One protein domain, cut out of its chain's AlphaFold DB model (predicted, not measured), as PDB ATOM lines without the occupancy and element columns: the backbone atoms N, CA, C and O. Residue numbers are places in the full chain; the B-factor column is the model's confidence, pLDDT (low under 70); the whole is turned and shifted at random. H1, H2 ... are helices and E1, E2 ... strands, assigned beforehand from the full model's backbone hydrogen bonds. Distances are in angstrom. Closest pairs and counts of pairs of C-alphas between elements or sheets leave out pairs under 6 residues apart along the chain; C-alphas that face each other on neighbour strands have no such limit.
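AT A GLANCE: This is residues 21 to 81 of the 485 residues of the protein "uncharacterized protein LOC113511293" of Galleria mellonella (UniProt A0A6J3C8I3). The domain is one small, strongly twisted sheet of four antiparallel strands, with a four-residue helix, H1, packed by the end of E3 that holds Cys 52. The loop of residues 41 to 51 and the tail of residues 74 to 81 reach to the two far ends of the domain, at Asn 45 and His 81. The printed part has 61 residues, with four named strands and then one named helix along it, and the sheet's order is E1, E4, E3, E2. The class is mostly strand, although under half of the residues, 29 of 61, are in named elements. The whole is compact, with a radius of gyration of the C-alphas of 11.9 A and spans of 32 by 30 by 23 A.

HOW THE PARTS SIT: E1, residues 23 to 27, is an edge strand and the antiparallel neighbour of E4, residues 62 to 68, at 136 degrees between their directions; N 24 and O 65 are 2.8 A apart, within hydrogen-bond range. E2, residues 36 to 40, is the other edge strand, and it is apart from E1. E2 forms a hairpin with E3, residues 52 to 59, at 137 degrees; N 37 and O 55 are 2.9 A apart, within hydrogen-bond range. E3 and E4 form a second hairpin, at 157 degrees, with N 54 and O 66 within hydrogen-bond range at 2.8 A. E2, E3 and E4 are a meander, each strand the antiparallel neighbour of the one before. With E1 they make a Greek key, in which the first of four strands is the antiparallel neighbour of the fourth. H1, residues 70 to 73, is on the sheet at a height of 7.0 A over the sheet, and only just over E3, on which 3 of its 4 C-alphas fall. The closest C-alphas of H1 and E3 are those of Asn 70 and Cys 52, 4.9 A apart. H1 is too short for a pair of O i and N i+4; its one O i to N i+3 pair is within range.

IN THESE COORDINATES: E1 begins at C-alpha 23, (182.678, 196.461, 222.192). E3, the longest strand with 8 residues, measures 21.0 A from first to last C-alpha, and E4 measures 18.6 A. E2 is 13.5 A long, E1 13.1 A and H1 5.7 A. H1 ends at C-alpha 73, (181.214, 181.276, 215.289).

THE WHOLE: The C-alphas of Asn 45 and His 81, the two farthest apart, are 34.4 A from each other. The printed part has no cut. The link from E2 to E3 is long, with 11 residues. The mean pLDDT of the printed part is 74.9; among the 13 residues under 70 are residues 33 to 34 and residues 75 to 81.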
ATOM      1  N   THR A  21     186.540 199.365 217.464       55.97
ATOM      2  CA  THR A  21     186.559 199.363 218.935       55.97
ATOM      3  C   THR A  21     185.165 199.305 219.556       55.97
ATOM      4  O   THR A  21     185.036 199.438 220.771       55.97
ATOM      5  N   ASN A  22     184.124 199.062 218.753       70.50
ATOM      6  CA  ASN A  22     182.765 198.810 219.218       70.50
ATOM      7  C   ASN A  22     182.689 197.462 219.954       70.50
ATOM      8  O   ASN A  22     182.310 196.432 219.390       70.50
ATOM      9  N   TYR A  23     183.057 197.485 221.233       80.25
ATOM     10  CA  TYR A  23     182.678 196.461 222.192       80.25
ATOM     11  C   TYR A  23     181.284 196.760 222.749       80.25
ATOM     12  O   TYR A  23     180.857 197.908 222.855       80.25
ATOM     13  N   THR A  24     180.569 195.710 223.130       83.19
ATOM     14  CA  THR A  24     179.285 195.796 223.829       83.19
ATOM     15  C   THR A  24     179.378 194.985 225.110       83.19
ATOM     16  O   THR A  24     179.816 193.837 225.086       83.19
ATOM     17  N   ILE A  25     178.986 195.568 226.242       82.44
ATOM     18  CA  ILE A  25     178.895 194.828 227.504       82.44
ATOM     19  C   ILE A  25     177.546 194.109 227.509       82.44
ATOM     20  O   ILE A  25     176.498 194.735 227.349       82.44
ATOM     21  N   ARG A  26     177.572 192.783 227.646       82.38
ATOM     22  CA  ARG A  26     176.398 191.906 227.572       82.38
ATOM     23  C   ARG A  26     176.288 191.062 228.833       82.38
ATOM     24  O   ARG A  26     177.293 190.727 229.458       82.38
ATOM     25  N   LYS A  27     175.061 190.674 229.190       82.75
ATOM     26  CA  LYS A  27     174.842 189.693 230.255       82.75
ATOM     27  C   LYS A  27     175.031 188.280 229.691       82.75
ATOM     28  O   LYS A  27     174.282 187.863 228.809       82.75
ATOM     29  N   ALA A  28     176.026 187.558 230.190       81.44
ATOM     30  CA  ALA A  28     176.316 186.182 229.819       81.44
ATOM     31  C   ALA A  28     175.493 185.216 230.686       81.44
ATOM     32  O   ALA A  28     175.498 185.308 231.909       81.44
ATOM     33  N   VAL A  29     174.798 184.265 230.054       77.69
ATOM     34  CA  VAL A  29     173.991 183.248 230.766       77.69
ATOM     35  C   VAL A  29     174.877 182.218 231.476       77.69
ATOM     36  O   VAL A  29     174.512 181.702 232.527       77.69
ATOM     37  N   ALA A  30     176.050 181.929 230.911       76.50
ATOM     38  CA  ALA A  30     177.065 181.083 231.518       76.50
ATOM     39  C   ALA A  30     178.453 181.590 231.109       76.50
ATOM     40  O   ALA A  30     178.801 181.575 229.929       76.50
ATOM     41  N   CYS A  31     179.244 182.027 232.086       78.88
ATOM     42  CA  CYS A  31     180.636 182.405 231.874       78.88
ATOM     43  C   CYS A  31     181.564 181.191 232.065       78.88
ATOM     44  O   CYS A  31     181.481 180.537 233.111       78.88
ATOM     45  N   PRO A  32     182.464 180.871 231.111       76.19
ATOM     46  CA  PRO A  32     183.519 179.894 231.359       76.19
ATOM     47  C   PRO A  32     184.426 180.379 232.498       76.19
ATOM     48  O   PRO A  32     184.716 181.567 232.615       76.19
ATOM     49  N   LYS A  33     184.902 179.454 233.344       63.31
ATOM     50  CA  LYS A  33     185.742 179.790 234.515       63.31
ATOM     51  C   LYS A  33     187.080 180.443 234.152       63.31
ATOM     52  O   LYS A  33     187.671 181.097 235.002       63.31
ATOM     53  N   VAL A  34     187.570 180.210 232.935       59.81
ATOM     54  CA  VAL A  34     188.788 180.801 232.370       59.81
ATOM     55  C   VAL A  34     188.573 180.956 230.864       59.81
ATOM     56  O   VAL A  34     188.083 180.025 230.225       59.81
ATOM     57  N   GLY A  35     188.988 182.092 230.300       72.38
ATOM     58  CA  GLY A  35     189.035 182.323 228.855       72.38
ATOM     59  C   GLY A  35     187.848 183.102 228.287       72.38
ATOM     60  O   GLY A  35     187.157 183.838 228.990       72.38
ATOM     61  N   TYR A  36     187.654 182.949 226.981       79.56
ATOM     62  CA  TYR A  36     186.628 183.615 226.185       79.56
ATOM     63  C   TYR A  36     185.600 182.609 225.666       79.56
ATOM     64  O   TYR A  36     185.844 181.402 225.649       79.56
ATOM     65  N   PHE A  37     184.466 183.112 225.194       82.81
ATOM     66  CA  PHE A  37     183.485 182.329 224.452       82.81
ATOM     67  C   PHE A  37     183.036 183.082 223.201       82.81
ATOM     68  O   PHE A  37     183.089 184.309 223.136       82.81
ATOM     69  N   LEU A  38     182.604 182.335 222.190       84.75
ATOM     70  CA  LEU A  38     181.987 182.884 220.987       84.75
ATOM     71  C   LEU A  38     180.470 182.755 221.121       84.75
ATOM     72  O   LEU A  38     179.964 181.694 221.488       84.75
ATOM     73  N   GLN A  39     179.744 183.833 220.836       85.06
ATOM     74  CA  GLN A  39     178.289 183.878 220.908       85.06
ATOM     75  C   GLN A  39     177.723 184.428 219.601       85.06
ATOM     76  O   GLN A  39     178.035 185.545 219.195       85.06
ATOM     77  N   ARG A  40     176.852 183.650 218.952       87.00
ATOM     78  CA  ARG A  40     176.043 184.124 217.828       87.00
ATOM     79  C   ARG A  40     174.759 184.750 218.367       87.00
ATOM     80  O   ARG A  40     174.007 184.104 219.095       87.00
ATOM     81  N   GLU A  41     174.513 186.008 218.022       82.62
ATOM     82  CA  GLU A  41     173.287 186.713 218.382       82.62
ATOM     83  C   GLU A  41     172.175 186.345 217.402       82.62
ATOM     84  O   GLU A  41     172.117 186.853 216.286       82.62
ATOM     85  N   LEU A  42     171.301 185.426 217.813       78.62
ATOM     86  CA  LEU A  42     170.115 185.048 217.051       78.62
ATOM     87  C   LEU A  42     169.053 186.143 217.186       78.62
ATOM     88  O   LEU A  42     168.309 186.182 218.168       78.62
ATOM     89  N   THR A  43     168.967 187.024 216.193       76.25
ATOM     90  CA  THR A  43     167.843 187.951 216.059       76.25
ATOM     91  C   THR A  43     166.558 187.161 215.789       76.25
ATOM     92  O   THR A  43     166.477 186.457 214.777       76.25
ATOM     93  N   PRO A  44     165.530 187.237 216.658       62.09
ATOM     94  CA  PRO A  44     164.259 186.594 216.364       62.09
ATOM     95  C   PRO A  44     163.691 187.197 215.072       62.09
ATOM     96  O   PRO A  44     163.662 188.417 214.916       62.09
ATOM     97  N   ASN A  45     163.223 186.325 214.174       72.81
ATOM     98  CA  ASN A  45     162.687 186.616 212.833       72.81
ATOM     99  C   ASN A  45     163.698 186.751 211.670       72.81
ATOM    100  O   ASN A  45     163.261 187.035 210.555       72.81
ATOM    101  N   THR A  46     165.003 186.503 211.848       69.88
ATOM    102  CA  THR A  46     165.955 186.422 210.714       69.88
ATOM    103  C   THR A  46     166.338 184.980 210.384       69.88
ATOM    104  O   THR A  46     166.736 184.230 211.272       69.88
ATOM    105  N   VAL A  47     166.280 184.608 209.101       73.44
ATOM    106  CA  VAL A  47     166.788 183.314 208.588       73.44
ATOM    107  C   VAL A  47     168.321 183.314 208.479       73.44
ATOM    108  O   VAL A  47     168.952 182.260 208.487       73.44
ATOM    109  N   GLU A  48     168.932 184.495 208.389       75.12
ATOM    110  CA  GLU A  48     170.382 184.648 208.291       75.12
ATOM    111  C   GLU A  48     171.103 184.253 209.593       75.12
ATOM    112  O   GLU A  48     170.585 184.492 210.691       75.12
ATOM    113  N   PRO A  49     172.325 183.690 209.505       72.25
ATOM    114  CA  PRO A  49     173.164 183.469 210.674       72.25
ATOM    115  C   PRO A  49     173.526 184.825 211.284       72.25
ATOM    116  O   PRO A  49     174.307 185.590 210.717       72.25
ATOM    117  N   GLY A  50     172.939 185.114 212.446       81.69
ATOM    118  CA  GLY A  50     173.117 186.386 213.139       81.69
ATOM    119  C   GLY A  50     174.568 186.696 213.522       81.69
ATOM    120  O   GLY A  50     175.480 185.877 213.359       81.69
ATOM    121  N   THR A  51     174.792 187.913 214.016       86.69
ATOM    122  CA  THR A  51     176.151 188.444 214.214       86.69
ATOM    123  C   THR A  51     176.964 187.620 215.216       86.69
ATOM    124  O   THR A  51     176.471 187.217 216.272       86.69
ATOM    125  N   CYS A  52     178.221 187.344 214.867       87.69
ATOM    126  CA  CYS A  52     179.168 186.652 215.734       87.69
ATOM    127  C   CYS A  52     179.880 187.629 216.675       87.69
ATOM    128  O   CYS A  52     180.417 188.648 216.236       87.69
ATOM    129  N   HIS A  53     179.933 187.284 217.960       88.25
ATOM    130  CA  HIS A  53     180.617 188.051 218.997       88.25
ATOM    131  C   HIS A  53     181.653 187.190 219.712       88.25
ATOM    132  O   HIS A  53     181.375 186.051 220.081       88.25
ATOM    133  N   LEU A  54     182.836 187.752 219.941       86.50
ATOM    134  CA  LEU A  54     183.864 187.210 220.823       86.50
ATOM    135  C   LEU A  54     183.728 187.884 222.189       86.50
ATOM    136  O   LEU A  54     183.918 189.095 222.287       86.50
ATOM    137  N   CYS A  55     183.397 187.110 223.218       87.38
ATOM    138  CA  CYS A  55     183.043 187.599 224.544       87.38
ATOM    139  C   CYS A  55     184.042 187.149 225.619       87.38
ATOM    140  O   CYS A  55     184.376 185.968 225.721       87.38
ATOM    141  N   PHE A  56     184.467 188.089 226.462       84.94
ATOM    142  CA  PHE A  56     185.349 187.873 227.611       84.94
ATOM    143  C   PHE A  56     184.598 188.191 228.901       84.94
ATOM    144  O   PHE A  56     184.003 189.258 229.022       84.94
ATOM    145  N   CYS A  57     184.607 187.274 229.865       85.44
ATOM    146  CA  CYS A  57     183.879 187.453 231.118       85.44
ATOM    147  C   CYS A  57     184.614 188.392 232.077       85.44
ATOM    148  O   CYS A  57     185.740 188.105 232.473       85.44
ATOM    149  N   GLN A  58     183.946 189.470 232.491       80.12
ATOM    150  CA  GLN A  58     184.466 190.455 233.453       80.12
ATOM    151  C   GLN A  58     184.055 190.121 234.905       80.12
ATOM    152  O   GLN A  58     184.475 190.777 235.852       80.12
ATOM    153  N   GLY A  59     183.252 189.066 235.091       67.06
ATOM    154  CA  GLY A  59     182.671 188.665 236.375       67.06
ATOM    155  C   GLY A  59     181.217 189.126 236.524       67.06
ATOM    156  O   GLY A  59     180.699 189.873 235.696       67.06
ATOM    157  N   GLY A  60     180.520 188.635 237.555       71.44
ATOM    158  CA  GLY A  60     179.151 189.066 237.885       71.44
ATOM    159  C   GLY A  60     178.133 188.926 236.742       71.44
ATOM    160  O   GLY A  60     177.405 189.871 236.456       71.44
ATOM    161  N   ASP A  61     178.116 187.776 236.057       80.75
ATOM    162  CA  ASP A  61     177.309 187.495 234.853       80.75
ATOM    163  C   ASP A  61     177.534 188.463 233.669       80.75
ATOM    164  O   ASP A  61     176.753 188.464 232.719       80.75
ATOM    165  N   SER A  62     178.575 189.299 233.693       84.25
ATOM    166  CA  SER A  62     178.868 190.263 232.628       84.25
ATOM    167  C   SER A  62     180.030 189.807 231.744       84.25
ATOM    168  O   SER A  62     181.005 189.205 232.209       84.25
ATOM    169  N   ALA A  63     179.916 190.090 230.448       86.50
ATOM    170  CA  ALA A  63     180.961 189.844 229.469       86.50
ATOM    171  C   ALA A  63     181.099 191.016 228.492       86.50
ATOM    172  O   ALA A  63     180.105 191.565 228.013       86.50
ATOM    173  N   VAL A  64     182.339 191.372 228.169       87.25
ATOM    174  CA  VAL A  64     182.675 192.351 227.134       87.25
ATOM    175  C   VAL A  64     182.767 191.611 225.804       87.25
ATOM    176  O   VAL A  64     183.548 190.671 225.670       87.25
ATOM    177  N   CYS A  65     181.937 191.998 224.839       88.38
ATOM    178  CA  CYS A  65     181.748 191.297 223.574       88.38
ATOM    179  C   CYS A  65     182.108 192.186 222.379       88.38
ATOM    180  O   CYS A  65     181.531 193.260 222.205       88.38
ATOM    181  N   TRP A  66     183.010 191.713 221.521       86.62
ATOM    182  CA  TRP A  66     183.396 192.374 220.274       86.62
ATOM    183  C   TRP A  66     182.826 191.636 219.068       86.62
ATOM    184  O   TRP A  66     182.934 190.412 218.986       86.62
ATOM    185  N   VAL A  67     182.331 192.377 218.077       86.94
ATOM    186  CA  VAL A  67     181.913 191.794 216.795       86.94
ATOM    187  C   VAL A  67     183.104 191.099 216.115       86.94
ATOM    188  O   VAL A  67     184.247 191.577 216.147       86.94
ATOM    189  N   ARG A  68     182.841 189.943 215.506       83.88
ATOM    190  CA  ARG A  68     183.779 189.158 214.696       83.88
ATOM    191  C   ARG A  68     183.093 188.651 213.429       83.88
ATOM    192  O   ARG A  68     181.871 188.648 213.318       83.88
ATOM    193  N   GLU A  69     183.894 188.220 212.460       79.12
ATOM    194  CA  GLU A  69     183.390 187.594 211.236       79.12
ATOM    195  C   GLU A  69     182.548 186.354 211.560       79.12
ATOM    196  O   GLU A  69     182.991 185.487 212.316       79.12
ATOM    197  N   ASN A  70     181.369 186.234 210.937       80.00
ATOM    198  CA  ASN A  70     180.404 185.172 211.237       80.00
ATOM    199  C   ASN A  70     180.997 183.759 211.187       80.00
ATOM    200  O   ASN A  70     180.643 182.948 212.044       80.00
ATOM    201  N   LYS A  71     181.946 183.523 210.267       78.19
ATOM    202  CA  LYS A  71     182.679 182.261 210.098       78.19
ATOM    203  C   LYS A  71     183.293 181.752 211.399       78.19
ATOM    204  O   LYS A  71     183.262 180.556 211.642       78.19
ATOM    205  N   ARG A  72     183.821 182.640 212.256       70.38
ATOM    206  CA  ARG A  72     184.488 182.248 213.513       70.38
ATOM    207  C   ARG A  72     183.532 181.650 214.548       70.38
ATOM    208  O   ARG A  72     183.994 180.947 215.437       70.38
ATOM    209  N   CYS A  73     182.227 181.914 214.445       76.44
ATOM    210  CA  CYS A  73     181.214 181.276 215.289       76.44
ATOM    211  C   CYS A  73     180.715 179.934 214.723       76.44
ATOM    212  O   CYS A  73     179.946 179.253 215.398       76.44
ATOM    213  N   ASP A  74     181.111 179.548 213.506       73.31
ATOM    214  CA  ASP A  74     180.743 178.253 212.936       73.31
ATOM    215  C   ASP A  74     181.693 177.167 213.452       73.31
ATOM    216  O   ASP A  74     182.918 177.286 213.354       73.31
ATOM    217  N   VAL A  75     181.108 176.102 214.012       58.53
ATOM    218  CA  VAL A  75     181.807 175.031 214.751       58.53
ATOM    219  C   VAL A  75     182.890 174.347 213.909       58.53
ATOM    220  O   VAL A  75     183.924 173.959 214.444       58.53
ATOM    221  N   GLU A  76     182.697 174.263 212.592       52.38
ATOM    222  CA  GLU A  76     183.670 173.702 211.644       52.38
ATOM    223  C   GLU A  76     184.974 174.513 211.556       52.38
ATOM    224  O   GLU A  76     186.032 173.945 211.293       52.38
ATOM    225  N   SER A  77     184.927 175.827 211.813       48.47
ATOM    226  CA  SER A  77     186.127 176.674 211.862       48.47
ATOM    227  C   SER A  77     186.844 176.605 213.213       48.47
ATOM    228  O   SER A  77     188.052 176.834 213.296       48.47
ATOM    229  N   TYR A  78     186.107 176.289 214.284       43.91
ATOM    230  CA  TYR A  78     186.602 176.372 215.651       43.91
ATOM    231  C   TYR A  78     187.280 175.067 216.078       43.91
ATOM    232  O   TYR A  78     186.839 174.347 216.978       43.91
ATOM    233  N   HIS A  79     188.420 174.777 215.450       37.84
ATOM    234  CA  HIS A  79     189.361 173.798 215.974       37.84
ATOM    235  C   HIS A  79     189.989 174.315 217.269       37.84
ATOM    236  O   HIS A  79     191.078 174.889 217.287       37.84
ATOM    237  N   HIS A  80     189.306 174.048 218.382       38.34
ATOM    238  CA  HIS A  80     189.873 174.192 219.710       38.34
ATOM    239  C   HIS A  80     191.062 173.226 219.827       38.34
ATOM    240  O   HIS A  80     190.911 172.041 220.132       38.34
ATOM    241  N   HIS A  81     192.276 173.718 219.566       35.28
ATOM    242  CA  HIS A  81     193.480 172.995 219.946       35.28
ATOM    243  C   HIS A  81     193.430 172.813 221.465       35.28
ATOM    244  O   HIS A  81     193.538 173.779 222.217       35.28
TER     245      HIS A  81